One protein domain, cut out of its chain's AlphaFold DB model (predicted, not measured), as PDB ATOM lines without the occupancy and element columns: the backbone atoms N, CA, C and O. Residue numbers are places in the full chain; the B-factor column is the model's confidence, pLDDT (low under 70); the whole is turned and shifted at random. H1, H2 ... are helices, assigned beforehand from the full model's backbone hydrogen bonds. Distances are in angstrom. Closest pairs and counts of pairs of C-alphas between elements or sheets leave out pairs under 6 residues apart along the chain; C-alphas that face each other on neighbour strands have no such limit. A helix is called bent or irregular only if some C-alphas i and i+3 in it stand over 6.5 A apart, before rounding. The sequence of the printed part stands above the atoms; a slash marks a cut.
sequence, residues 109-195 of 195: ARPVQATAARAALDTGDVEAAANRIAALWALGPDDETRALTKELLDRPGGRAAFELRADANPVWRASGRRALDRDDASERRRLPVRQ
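Overview. This is residues 109 to 195 of the 195 residues of an uncharacterized protein of Tsuneonella dongtanensis (UniProt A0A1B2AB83). H1, H2 and H3 form an up-and-down bundle; H4 packs on H2, and H5 folds back along H4, residues 184 to 195 sticking out. The printed part has 87 residues with five named helices, no named strand: all helix. It is compact, radius of gyration of the C-alphas 13.0 A, spanning 49 by 29 by 22 A.

Arrangement. H1, residues 110 to 122, and H2, 126 to 138, form a hairpin, closest C-alphas Ala 117 and Ala 129, 4.5 A. H3, 143 to 153, forms another with H2. H4, 158 to 168, touches H2, closest C-alphas Ala 130 and Phe 162, 4.9 A. H5, 170 to 190, forms a hairpin with H4; it is only just irregular, C-alphas 171 and 174 being 6.8 A apart. Every O i to N i+4 pair is within hydrogen-bond range except in H5, 13 of 17.

Along the chain. C-alpha 110 is at (-114.619, -26.594, -7.051); H5 runs 31.2 A to C-alpha 190 at (-95.006, -30.138, -31.567).

Size, cuts and confidence. The four links are tight; pLDDT is under 70 at residues 169 to 176, 187 and 190 to 195.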
ATOM      1  N   ALA A 109    -114.899 -27.760  -2.640       90.88
ATOM      2  CA  ALA A 109    -115.642 -26.727  -3.343       90.88
ATOM      3  C   ALA A 109    -114.861 -26.330  -4.600       90.88
ATOM      4  O   ALA A 109    -113.875 -25.597  -4.519       90.88
ATOM      5  N   ARG A 110    -115.286 -26.833  -5.762       93.12
ATOM      6  CA  ARG A 110    -114.619 -26.594  -7.051       93.12
ATOM      7  C   ARG A 110    -114.303 -25.114  -7.326       93.12
ATOM      8  O   ARG A 110    -113.126 -24.838  -7.543       93.12
ATOM      9  N   PRO A 111    -115.261 -24.164  -7.248       92.56
ATOM     10  CA  PRO A 111    -114.956 -22.757  -7.520       92.56
ATOM     11  C   PRO A 111    -113.906 -22.186  -6.551       92.56
ATOM     12  O   PRO A 111    -113.021 -21.449  -6.965       92.56
ATOM     13  N   VAL A 112    -113.919 -22.614  -5.283       94.62
ATOM     14  CA  VAL A 112    -112.907 -22.212  -4.294       94.62
ATOM     15  C   VAL A 112    -111.520 -22.728  -4.677       94.62
ATOM     16  O   VAL A 112    -110.548 -21.979  -4.609       94.62
ATOM     17  N   GLN A 113    -111.409 -23.998  -5.082       94.88
ATOM     18  CA  GLN A 113    -110.125 -24.577  -5.486       94.88
ATOM     19  C   GLN A 113    -109.598 -23.953  -6.783       94.88
ATOM     20  O   GLN A 113    -108.401 -23.695  -6.861       94.88
ATOM     21  N   ALA A 114    -110.463 -23.670  -7.760       95.50
ATOM     22  CA  ALA A 114    -110.081 -23.031  -9.019       95.50
ATOM     23  C   ALA A 114    -109.562 -21.603  -8.804       95.50
ATOM     24  O   ALA A 114    -108.455 -21.279  -9.236       95.50
ATOM     25  N   THR A 115    -110.287 -20.776  -8.043       94.75
ATOM     26  CA  THR A 115    -109.831 -19.420  -7.708       94.75
ATOM     27  C   THR A 115    -108.538 -19.442  -6.893       94.75
ATOM     28  O   THR A 115    -107.626 -18.670  -7.174       94.75
ATOM     29  N   ALA A 116    -108.410 -20.352  -5.921       94.50
ATOM     30  CA  ALA A 116    -107.182 -20.486  -5.138       94.50
ATOM     31  C   ALA A 116    -105.993 -20.982  -5.982       94.50
ATOM     32  O   ALA A 116    -104.869 -20.542  -5.759       94.50
ATOM     33  N   ALA A 117    -106.227 -21.883  -6.942       96.25
ATOM     34  CA  ALA A 117    -105.206 -22.341  -7.880       96.25
ATOM     35  C   ALA A 117    -104.706 -21.192  -8.759       96.25
ATOM     36  O   ALA A 117    -103.499 -21.014  -8.888       96.25
ATOM     37  N   ARG A 118    -105.621 -20.395  -9.325       96.50
ATOM     38  CA  ARG A 118    -105.262 -19.234 -10.146       96.50
ATOM     39  C   ARG A 118    -104.482 -18.200  -9.341       96.50
ATOM     40  O   ARG A 118    -103.399 -17.826  -9.763       96.50
ATOM     41  N   ALA A 119    -104.958 -17.841  -8.149       94.00
ATOM     42  CA  ALA A 119    -104.243 -16.910  -7.280       94.00
ATOM     43  C   ALA A 119    -102.810 -17.385  -6.972       94.00
ATOM     44  O   ALA A 119    -101.882 -16.587  -7.010       94.00
ATOM     45  N   ALA A 120    -102.616 -18.686  -6.728       96.19
ATOM     46  CA  ALA A 120    -101.289 -19.253  -6.506       96.19
ATOM     47  C   ALA A 120    -100.401 -19.214  -7.766       96.19
ATOM     48  O   ALA A 120     -99.215 -18.907  -7.668       96.19
ATOM     49  N   LEU A 121    -100.960 -19.477  -8.953       97.62
ATOM     50  CA  LEU A 121    -100.240 -19.333 -10.226       97.62
ATOM     51  C   LEU A 121     -99.826 -17.877 -10.485       97.62
ATOM     52  O   LEU A 121     -98.693 -17.632 -10.907       97.62
ATOM     53  N   ASP A 122    -100.709 -16.924 -10.185       95.94
ATOM     54  CA  ASP A 122    -100.468 -15.489 -10.359       95.94
ATOM     55  C   ASP A 122     -99.340 -14.990  -9.442       95.94
ATOM     56  O   ASP A 122     -98.518 -14.174  -9.856       95.94
ATOM     57  N   THR A 123     -99.246 -15.519  -8.216       96.25
ATOM     58  CA  THR A 123     -98.168 -15.190  -7.267       96.25
ATOM     59  C   THR A 123     -96.900 -16.027  -7.455       96.25
ATOM     60  O   THR A 123     -95.923 -15.814  -6.740       96.25
ATOM     61  N   GLY A 124     -96.896 -16.992  -8.380       96.25
ATOM     62  CA  GLY A 124     -95.772 -17.908  -8.599       96.25
ATOM     63  C   GLY A 124     -95.603 -18.988  -7.522       96.25
ATOM     64  O   GLY A 124     -94.560 -19.639  -7.478       96.25
ATOM     65  N   ASP A 125     -96.607 -19.209  -6.670       97.06
ATOM     66  CA  ASP A 125     -96.617 -20.291  -5.679       97.06
ATOM     67  C   ASP A 125     -97.020 -21.612  -6.353       97.06
ATOM     68  O   ASP A 125     -98.166 -22.075  -6.319       97.06
ATOM     69  N   VAL A 126     -96.035 -22.204  -7.027       96.81
ATOM     70  CA  VAL A 126     -96.183 -23.430  -7.818       96.81
ATOM     71  C   VAL A 126     -96.665 -24.608  -6.964       96.81
ATOM     72  O   VAL A 126     -97.476 -25.414  -7.426       96.81
ATOM     73  N   GLU A 127     -96.219 -24.712  -5.711       95.06
ATOM     74  CA  GLU A 127     -96.617 -25.807  -4.823       95.06
ATOM     75  C   GLU A 127     -98.077 -25.691  -4.386       95.06
ATOM     76  O   GLU A 127     -98.823 -26.681  -4.428       95.06
ATOM     77  N   ALA A 128     -98.512 -24.488  -3.993       93.56
ATOM     78  CA  ALA A 128     -99.906 -24.253  -3.656       93.56
ATOM     79  C   ALA A 128    -100.800 -24.487  -4.878       93.56
ATOM     80  O   ALA A 128    -101.804 -25.196  -4.758       93.56
ATOM     81  N   ALA A 129    -100.413 -23.986  -6.055       96.44
ATOM     82  CA  ALA A 129    -101.136 -24.215  -7.303       96.44
ATOM     83  C   ALA A 129    -101.277 -25.715  -7.613       96.44
ATOM     84  O   ALA A 129    -102.394 -26.198  -7.817       96.44
ATOM     85  N   ALA A 130    -100.178 -26.478  -7.558       95.00
ATOM     86  CA  ALA A 130    -100.183 -27.923  -7.780       95.00
ATOM     87  C   ALA A 130    -101.131 -28.661  -6.827       95.00
ATOM     88  O   ALA A 130    -101.897 -29.527  -7.254       95.00
ATOM     89  N   ASN A 131    -101.140 -28.289  -5.544       91.69
ATOM     90  CA  ASN A 131    -102.029 -28.892  -4.556       91.69
ATOM     91  C   ASN A 131    -103.514 -28.604  -4.850       91.69
ATOM     92  O   ASN A 131    -104.351 -29.507  -4.781       91.69
ATOM     93  N   ARG A 132    -103.851 -27.359  -5.215       93.75
ATOM     94  CA  ARG A 132    -105.227 -26.963  -5.567       93.75
ATOM     95  C   ARG A 132    -105.705 -27.648  -6.847       93.75
ATOM     96  O   ARG A 132    -106.823 -28.160  -6.888       93.75
ATOM     97  N   ILE A 133    -104.847 -27.727  -7.860       93.94
ATOM     98  CA  ILE A 133    -105.157 -28.388  -9.132       93.94
ATOM     99  C   ILE A 133    -105.314 -29.899  -8.932       93.94
ATOM    100  O   ILE A 133    -106.266 -30.485  -9.443       93.94
ATOM    101  N   ALA A 134    -104.468 -30.543  -8.123       89.88
ATOM    102  CA  ALA A 134    -104.637 -31.957  -7.779       89.88
ATOM    103  C   ALA A 134    -105.993 -32.231  -7.100       89.88
ATOM    104  O   ALA A 134    -106.671 -33.206  -7.437       89.88
ATOM    105  N   ALA A 135    -106.440 -31.340  -6.206       88.38
ATOM    106  CA  ALA A 135    -107.768 -31.432  -5.603       88.38
ATOM    107  C   ALA A 135    -108.897 -31.322  -6.649       88.38
ATOM    108  O   ALA A 135    -109.861 -32.085  -6.581       88.38
ATOM    109  N   LEU A 136    -108.771 -30.443  -7.649       91.19
ATOM    110  CA  LEU A 136    -109.734 -30.334  -8.757       91.19
ATOM    111  C   LEU A 136    -109.811 -31.619  -9.594       91.19
ATOM    112  O   LEU A 136    -110.907 -32.099  -9.893       91.19
ATOM    113  N   TRP A 137    -108.669 -32.237  -9.906       89.56
ATOM    114  CA  TRP A 137    -108.634 -33.537 -10.590       89.56
ATOM    115  C   TRP A 137    -109.324 -34.643  -9.789       89.56
ATOM    116  O   TRP A 137    -109.965 -35.516 -10.380       89.56
ATOM    117  N   ALA A 138    -109.244 -34.597  -8.456       84.56
ATOM    118  CA  ALA A 138    -109.924 -35.545  -7.575       84.56
ATOM    119  C   ALA A 138    -111.457 -35.408  -7.608       84.56
ATOM    120  O   ALA A 138    -112.165 -36.387  -7.386       84.56
ATOM    121  N   LEU A 139    -111.968 -34.210  -7.903       86.12
ATOM    122  CA  LEU A 139    -113.400 -33.942  -8.072       86.12
ATOM    123  C   LEU A 139    -113.912 -34.282  -9.483       86.12
ATOM    124  O   LEU A 139    -115.113 -34.188  -9.729       86.12
ATOM    125  N   GLY A 140    -113.020 -34.647 -10.409       87.75
ATOM    126  CA  GLY A 140    -113.312 -34.912 -11.819       87.75
ATOM    127  C   GLY A 140    -112.888 -33.743 -12.726       87.75
ATOM    128  O   GLY A 140    -113.401 -32.640 -12.575       87.75
ATOM    129  N   PRO A 141    -111.968 -33.928 -13.682       87.44
ATOM    130  CA  PRO A 141    -111.423 -32.823 -14.474       87.44
ATOM    131  C   PRO A 141    -112.413 -32.281 -15.517       87.44
ATOM    132  O   PRO A 141    -112.808 -32.997 -16.443       87.44
ATOM    133  N   ASP A 142    -112.714 -30.989 -15.427       92.25
ATOM    134  CA  ASP A 142    -113.399 -30.199 -16.457       92.25
ATOM    135  C   ASP A 142    -112.384 -29.397 -17.295       92.25
ATOM    136  O   ASP A 142    -111.174 -29.640 -17.225       92.25
ATOM    137  N   ASP A 143    -112.874 -28.484 -18.130       93.62
ATOM    138  CA  ASP A 143    -112.036 -27.675 -19.014       93.62
ATOM    139  C   ASP A 143    -111.190 -26.656 -18.240       93.62
ATOM    140  O   ASP A 143    -110.007 -26.495 -18.539       93.62
ATOM    141  N   GLU A 144    -111.747 -26.037 -17.193       94.75
ATOM    142  CA  GLU A 144    -111.012 -25.107 -16.329       94.75
ATOM    143  C   GLU A 144    -109.862 -25.816 -15.604       94.75
ATOM    144  O   GLU A 144    -108.722 -25.347 -15.625       94.75
ATOM    145  N   THR A 145    -110.120 -27.003 -15.046       93.94
ATOM    146  CA  THR A 145    -109.094 -27.833 -14.402       93.94
ATOM    147  C   THR A 145    -107.948 -28.133 -15.368       93.94
ATOM    148  O   THR A 145    -106.776 -28.046 -14.999       93.94
ATOM    149  N   ARG A 146    -108.264 -28.469 -16.624       93.62
ATOM    150  CA  ARG A 146    -107.253 -28.768 -17.653       93.62
ATOM    151  C   ARG A 146    -106.463 -27.528 -18.050       93.62
ATOM    152  O   ARG A 146    -105.250 -27.631 -18.200       93.62
ATOM    153  N   ALA A 147    -107.122 -26.381 -18.183       95.62
ATOM    154  CA  ALA A 147    -106.461 -25.118 -18.488       95.62
ATOM    155  C   ALA A 147    -105.475 -24.714 -17.379       95.62
ATOM    156  O   ALA A 147    -104.321 -24.412 -17.674       95.62
ATOM    157  N   LEU A 148    -105.899 -24.793 -16.113       96.88
ATOM    158  CA  LEU A 148    -105.038 -24.536 -14.953       96.88
ATOM    159  C   LEU A 148    -103.864 -25.519 -14.880       96.88
ATOM    160  O   LEU A 148    -102.743 -25.123 -14.583       96.88
ATOM    161  N   THR A 149    -104.112 -26.797 -15.184       95.50
ATOM    162  CA  THR A 149    -103.053 -27.819 -15.218       95.50
ATOM    163  C   THR A 149    -102.009 -27.484 -16.268       95.50
ATOM    164  O   THR A 149    -100.826 -27.514 -15.966       95.50
ATOM    165  N   LYS A 150    -102.437 -27.134 -17.484       95.31
ATOM    166  CA  LYS A 150    -101.513 -26.762 -18.552       95.31
ATOM    167  C   LYS A 150    -100.649 -25.569 -18.145       95.31
ATOM    168  O   LYS A 150     -99.435 -25.644 -18.259       95.31
ATOM    169  N   GLU A 151    -101.263 -24.513 -17.610       97.06
ATOM    170  CA  GLU A 151    -100.490 -23.357 -17.153       97.06
ATOM    171  C   GLU A 151     -99.481 -23.737 -16.068       97.06
ATOM    172  O   GLU A 151     -98.342 -23.287 -16.126       97.06
ATOM    173  N   LEU A 152     -99.867 -24.577 -15.101       97.12
ATOM    174  CA  LEU A 152     -98.945 -25.067 -14.079       97.12
ATOM    175  C   LEU A 152     -97.752 -25.800 -14.703       97.12
ATOM    176  O   LEU A 152     -96.623 -25.550 -14.298       97.12
ATOM    177  N   LEU A 153     -97.989 -26.698 -15.663       95.81
ATOM    178  CA  LEU A 153     -96.926 -27.472 -16.314       95.81
ATOM    179  C   LEU A 153     -95.973 -26.583 -17.128       95.81
ATOM    180  O   LEU A 153     -94.781 -26.879 -17.175       95.81
ATOM    181  N   ASP A 154     -96.470 -25.467 -17.670       95.75
ATOM    182  CA  ASP A 154     -95.662 -24.454 -18.359       95.75
ATOM    183  C   ASP A 154     -94.774 -23.632 -17.385       95.75
ATOM    184  O   ASP A 154     -93.869 -22.914 -17.824       95.75
ATOM    185  N   ARG A 155     -94.992 -23.705 -16.057       95.62
ATOM    186  CA  ARG A 155     -94.168 -23.000 -15.054       95.62
ATOM    187  C   ARG A 155     -92.918 -23.805 -14.662       95.62
ATOM    188  O   ARG A 155     -92.989 -25.027 -14.500       95.62
ATOM    189  N   PRO A 156     -91.782 -23.136 -14.374       95.12
ATOM    190  CA  PRO A 156     -90.608 -23.793 -13.803       95.12
ATOM    191  C   PRO A 156     -90.956 -24.572 -12.525       95.12
ATOM    192  O   PRO A 156     -91.535 -24.022 -11.593       95.12
ATOM    193  N   GLY A 157     -90.619 -25.865 -12.485       93.56
ATOM    194  CA  GLY A 157     -90.904 -26.749 -11.347       93.56
ATOM    195  C   GLY A 157     -92.356 -27.235 -11.231       93.56
ATOM    196  O   GLY A 157     -92.632 -28.107 -10.406       93.56
ATOM    197  N   GLY A 158     -93.279 -26.749 -12.070       94.31
ATOM    198  CA  GLY A 158     -94.703 -27.087 -11.984       94.31
ATOM    199  C   GLY A 158     -95.015 -28.550 -12.247       94.31
ATOM    200  O   GLY A 158     -95.798 -29.153 -11.510       94.31
ATOM    201  N   ARG A 159     -94.331 -29.160 -13.218       93.50
ATOM    202  CA  ARG A 159     -94.435 -30.602 -13.481       93.50
ATOM    203  C   ARG A 159     -94.037 -31.448 -12.273       93.50
ATOM    204  O   ARG A 159     -94.835 -32.267 -11.829       93.50
ATOM    205  N   ALA A 160     -92.863 -31.195 -11.693       93.81
ATOM    206  CA  ALA A 160     -92.381 -31.935 -10.526       93.81
ATOM    207  C   ALA A 160     -93.312 -31.761  -9.311       93.81
ATOM    208  O   ALA A 160     -93.640 -32.732  -8.625       93.81
ATOM    209  N   ALA A 161     -93.795 -30.536  -9.071       93.56
ATOM    210  CA  ALA A 161     -94.748 -30.255  -8.000       93.56
ATOM    211  C   ALA A 161     -96.081 -30.994  -8.203       93.56
ATOM    212  O   ALA A 161     -96.653 -31.527  -7.246       93.56
ATOM    213  N   PHE A 162     -96.575 -31.059  -9.442       92.00
ATOM    214  CA  PHE A 162     -97.813 -31.761  -9.770       92.00
ATOM    215  C   PHE A 162     -97.671 -33.285  -9.660       92.00
ATOM    216  O   PHE A 162     -98.532 -33.931  -9.063       92.00
ATOM    217  N   GLU A 163     -96.574 -33.854 -10.164       89.19
ATOM    218  CA  GLU A 163     -96.243 -35.283 -10.063       89.19
ATOM    219  C   GLU A 163     -96.195 -35.757  -8.609       89.19
ATOM    220  O   GLU A 163     -96.862 -36.733  -8.253       89.19
ATOM    221  N   LEU A 164     -95.499 -35.009  -7.745       87.94
ATOM    222  CA  LEU A 164     -95.405 -35.312  -6.317       87.94
ATOM    223  C   LEU A 164     -96.792 -35.454  -5.676       87.94
ATOM    224  O   LEU A 164     -97.024 -36.354  -4.866       87.94
ATOM    225  N   ARG A 165     -97.743 -34.585  -6.045       86.38
ATOM    226  CA  ARG A 165     -99.119 -34.661  -5.535       86.38
ATOM    227  C   ARG A 165     -99.904 -35.788  -6.182       86.38
ATOM    228  O   ARG A 165    -100.570 -36.526  -5.460       86.38
ATOM    229  N   ALA A 166     -99.805 -35.963  -7.496       77.56
ATOM    230  CA  ALA A 166    -100.486 -37.037  -8.214       77.56
ATOM    231  C   ALA A 166    -100.129 -38.426  -7.654       77.56
ATOM    232  O   ALA A 166    -101.006 -39.284  -7.537       77.56
ATOM    233  N   ASP A 167     -98.878 -38.637  -7.243       78.44
ATOM    234  CA  ASP A 167     -98.431 -39.918  -6.697       78.44
ATOM    235  C   ASP A 167     -98.742 -40.121  -5.211       78.44
ATOM    236  O   ASP A 167     -98.926 -41.272  -4.784       78.44
ATOM    237  N   ALA A 168     -98.873 -39.032  -4.449       77.19
ATOM    238  CA  ALA A 168     -99.140 -39.060  -3.012       77.19
ATOM    239  C   ALA A 168    -100.518 -39.637  -2.645       77.19
ATOM    240  O   ALA A 168    -100.699 -40.117  -1.527       77.19
ATOM    241  N   ASN A 169    -101.494 -39.625  -3.559       67.62
ATOM    242  CA  ASN A 169    -102.834 -40.135  -3.282       67.62
ATOM    243  C   ASN A 169    -103.264 -41.182  -4.328       67.62
ATOM    244  O   ASN A 169    -103.384 -40.850  -5.508       67.62
ATOM    245  N   PRO A 170    -103.570 -42.431  -3.924       66.81
ATOM    246  CA  PRO A 170    -104.025 -43.483  -4.837       66.81
ATOM    247  C   PRO A 170    -105.244 -43.087  -5.684       66.81
ATOM    248  O   PRO A 170    -105.351 -43.512  -6.831       66.81
ATOM    249  N   VAL A 171    -106.133 -42.242  -5.143       63.25
ATOM    250  CA  VAL A 171    -107.310 -41.711  -5.853       63.25
ATOM    251  C   VAL A 171    -106.894 -40.753  -6.975       63.25
ATOM    252  O   VAL A 171    -107.547 -40.692  -8.015       63.25
ATOM    253  N   TRP A 172    -105.802 -40.010  -6.782       66.94
ATOM    254  CA  TRP A 172    -105.309 -39.006  -7.728       66.94
ATOM    255  C   TRP A 172    -104.380 -39.613  -8.775       66.94
ATOM    256  O   TRP A 172    -104.296 -39.106  -9.887       66.94
ATOM    257  N   ARG A 173    -103.725 -40.734  -8.466       69.19
ATOM    258  CA  ARG A 173    -102.709 -41.354  -9.324       69.19
ATOM    259  C   ARG A 173    -103.220 -41.681 -10.729       69.19
ATOM    260  O   ARG A 173    -102.548 -41.389 -11.712       69.19
ATOM    261  N   ALA A 174    -104.425 -42.240 -10.846       69.69
ATOM    262  CA  ALA A 174    -104.997 -42.607 -12.145       69.69
ATOM    263  C   ALA A 174    -105.495 -41.400 -12.962       69.69
ATOM    264  O   ALA A 174    -105.523 -41.448 -14.192       69.69
ATOM    265  N   SER A 175    -105.953 -40.328 -12.311       67.69
ATOM    266  CA  SER A 175    -106.447 -39.122 -12.986       67.69
ATOM    267  C   SER A 175    -105.310 -38.143 -13.305       67.69
ATOM    268  O   SER A 175    -105.241 -37.660 -14.432       67.69
ATOM    269  N   GLY A 176    -104.375 -37.947 -12.377       66.81
ATOM    270  CA  GLY A 176    -103.180 -37.116 -12.526       66.81
ATOM    271  C   GLY A 176    -102.184 -37.650 -13.556       66.81
ATOM    272  O   GLY A 176    -101.738 -36.879 -14.399       66.81
ATOM    273  N   ARG A 177    -101.905 -38.966 -13.593       75.19
ATOM    274  CA  ARG A 177    -101.035 -39.542 -14.646       75.19
ATOM    275  C   ARG A 177    -101.597 -39.326 -16.043       75.19
ATOM    276  O   ARG A 177    -100.879 -38.888 -16.927       75.19
ATOM    277  N   ARG A 178    -102.915 -39.490 -16.215       73.56
ATOM    278  CA  ARG A 178    -103.583 -39.188 -17.492       73.56
ATOM    279  C   ARG A 178    -103.435 -37.727 -17.922       73.56
ATOM    280  O   ARG A 178    -103.533 -37.452 -19.115       73.56
ATOM    281  N   ALA A 179    -103.267 -36.793 -16.985       71.12
ATOM    282  CA  ALA A 179    -103.007 -35.393 -17.303       71.12
ATOM    283  C   ALA A 179    -101.587 -35.209 -17.855       71.12
ATOM    284  O   ALA A 179    -101.428 -34.614 -18.917       71.12
ATOM    285  N   LEU A 180    -100.595 -35.784 -17.171       77.50
ATOM    286  CA  LEU A 180     -99.183 -35.747 -17.558       77.50
ATOM    287  C   LEU A 180     -98.942 -36.443 -18.907       77.50
ATOM    288  O   LEU A 180     -98.371 -35.847 -19.813       77.50
ATOM    289  N   ASP A 181     -99.495 -37.645 -19.096       80.75
ATOM    290  CA  ASP A 181     -99.358 -38.421 -20.337       80.75
ATOM    291  C   ASP A 181     -99.904 -37.663 -21.565       80.75
ATOM    292  O   ASP A 181     -99.406 -37.798 -22.686       80.75
ATOM    293  N   ARG A 182    -100.967 -36.866 -21.377       75.19
ATOM    294  CA  ARG A 182    -101.560 -36.053 -22.450       75.19
ATOM    295  C   ARG A 182    -100.682 -34.874 -22.833       75.19
ATOM    296  O   ARG A 182    -100.628 -34.549 -24.020       75.19
ATOM    297  N   ASP A 183    -100.052 -34.242 -21.852       76.38
ATOM    298  CA  ASP A 183     -99.138 -33.132 -22.085       76.38
ATOM    299  C   ASP A 183     -97.916 -33.611 -22.881       76.38
ATOM    300  O   ASP A 183     -97.655 -33.091 -23.968       76.38
ATOM    301  N   ASP A 184     -97.308 -34.727 -22.461       75.94
ATOM    302  CA  ASP A 184     -96.189 -35.380 -23.159       75.94
ATOM    303  C   ASP A 184     -96.542 -35.744 -24.611       75.94
ATOM    304  O   ASP A 184     -95.767 -35.540 -25.549       75.94
ATOM    305  N   ALA A 185     -97.744 -36.286 -24.835       72.19
ATOM    306  CA  ALA A 185     -98.225 -36.615 -26.175       72.19
ATOM    307  C   ALA A 185     -98.478 -35.368 -27.044       72.19
ATOM    308  O   ALA A 185     -98.492 -35.467 -28.279       72.19
ATOM    309  N   SER A 186     -98.720 -34.211 -26.426       72.12
ATOM    310  CA  SER A 186     -98.882 -32.933 -27.115       72.12
ATOM    311  C   SER A 186     -97.529 -32.311 -27.470       72.12
ATOM    312  O   SER A 186     -97.372 -31.835 -28.596       72.12
ATOM    313  N   GLU A 187     -96.528 -32.416 -26.590       68.69
ATOM    314  CA  GLU A 187     -95.148 -32.002 -26.866       68.69
ATOM    315  C   GLU A 187     -94.533 -32.814 -28.007       68.69
ATOM    316  O   GLU A 187     -93.997 -32.243 -28.956       68.69
ATOM    317  N   ARG A 188     -94.694 -34.145 -27.994       74.94
ATOM    318  CA  ARG A 188     -94.188 -35.021 -29.069       74.94
ATOM    319  C   ARG A 188     -94.747 -34.673 -30.448       74.94
ATOM    320  O   ARG A 188     -94.064 -34.880 -31.442       74.94
ATOM    321  N   ARG A 189     -95.971 -34.141 -30.521       73.81
ATOM    322  CA  ARG A 189     -96.571 -33.661 -31.779       73.81
ATOM    323  C   ARG A 189     -96.062 -32.290 -32.217       73.81
ATOM    324  O   ARG A 189     -96.196 -31.959 -33.389       73.81
ATOM    325  N   ARG A 190     -95.536 -31.484 -31.292       69.88
ATOM    326  CA  ARG A 190     -95.006 -30.138 -31.567       69.88
ATOM    327  C   ARG A 190     -93.548 -30.156 -32.009       69.88
ATOM    328  O   ARG A 190     -93.105 -29.192 -32.626       69.88
ATOM    329  N   LEU A 191     -92.807 -31.222 -31.711       60.91
ATOM    330  CA  LEU A 191     -91.445 -31.379 -32.206       60.91
ATOM    331  C   LEU A 191     -91.475 -31.615 -33.726       60.91
ATOM    332  O   LEU A 191     -92.153 -32.542 -34.179       60.91
ATOM    333  N   PRO A 192     -90.760 -30.808 -34.533       54.12
ATOM    334  CA  PRO A 192     -90.629 -31.083 -35.953       54.12
ATOM    335  C   PRO A 192     -89.945 -32.440 -36.117       54.12
ATOM    336  O   PRO A 192     -88.938 -32.720 -35.460       54.12
ATOM    337  N   VAL A 193     -90.502 -33.283 -36.984       60.00
ATOM    338  CA  VAL A 193     -89.863 -34.534 -37.400       60.00
ATOM    339  C   VAL A 193     -88.510 -34.147 -37.994       60.00
ATOM    340  O   VAL A 193     -88.457 -33.590 -39.089       60.00
ATOM    341  N   ARG A 194     -87.423 -34.367 -37.246       54.16
ATOM    342  CA  ARG A 194     -86.070 -34.267 -37.796       54.16
ATOM    343  C   ARG A 194     -85.969 -35.340 -38.880       54.16
ATOM    344  O   ARG A 194     -85.960 -36.523 -38.545       54.16
ATOM    345  N   GLN A 195     -86.005 -34.905 -40.140       55.72
ATOM    346  CA  GLN A 195     -85.578 -35.703 -41.289       55.72
ATOM    347  C   GLN A 195     -84.057 -35.820 -41.290       55.72
ATOM    348  O   GLN A 195     -83.399 -34.838 -40.868       55.72
TER     349      GLN A 195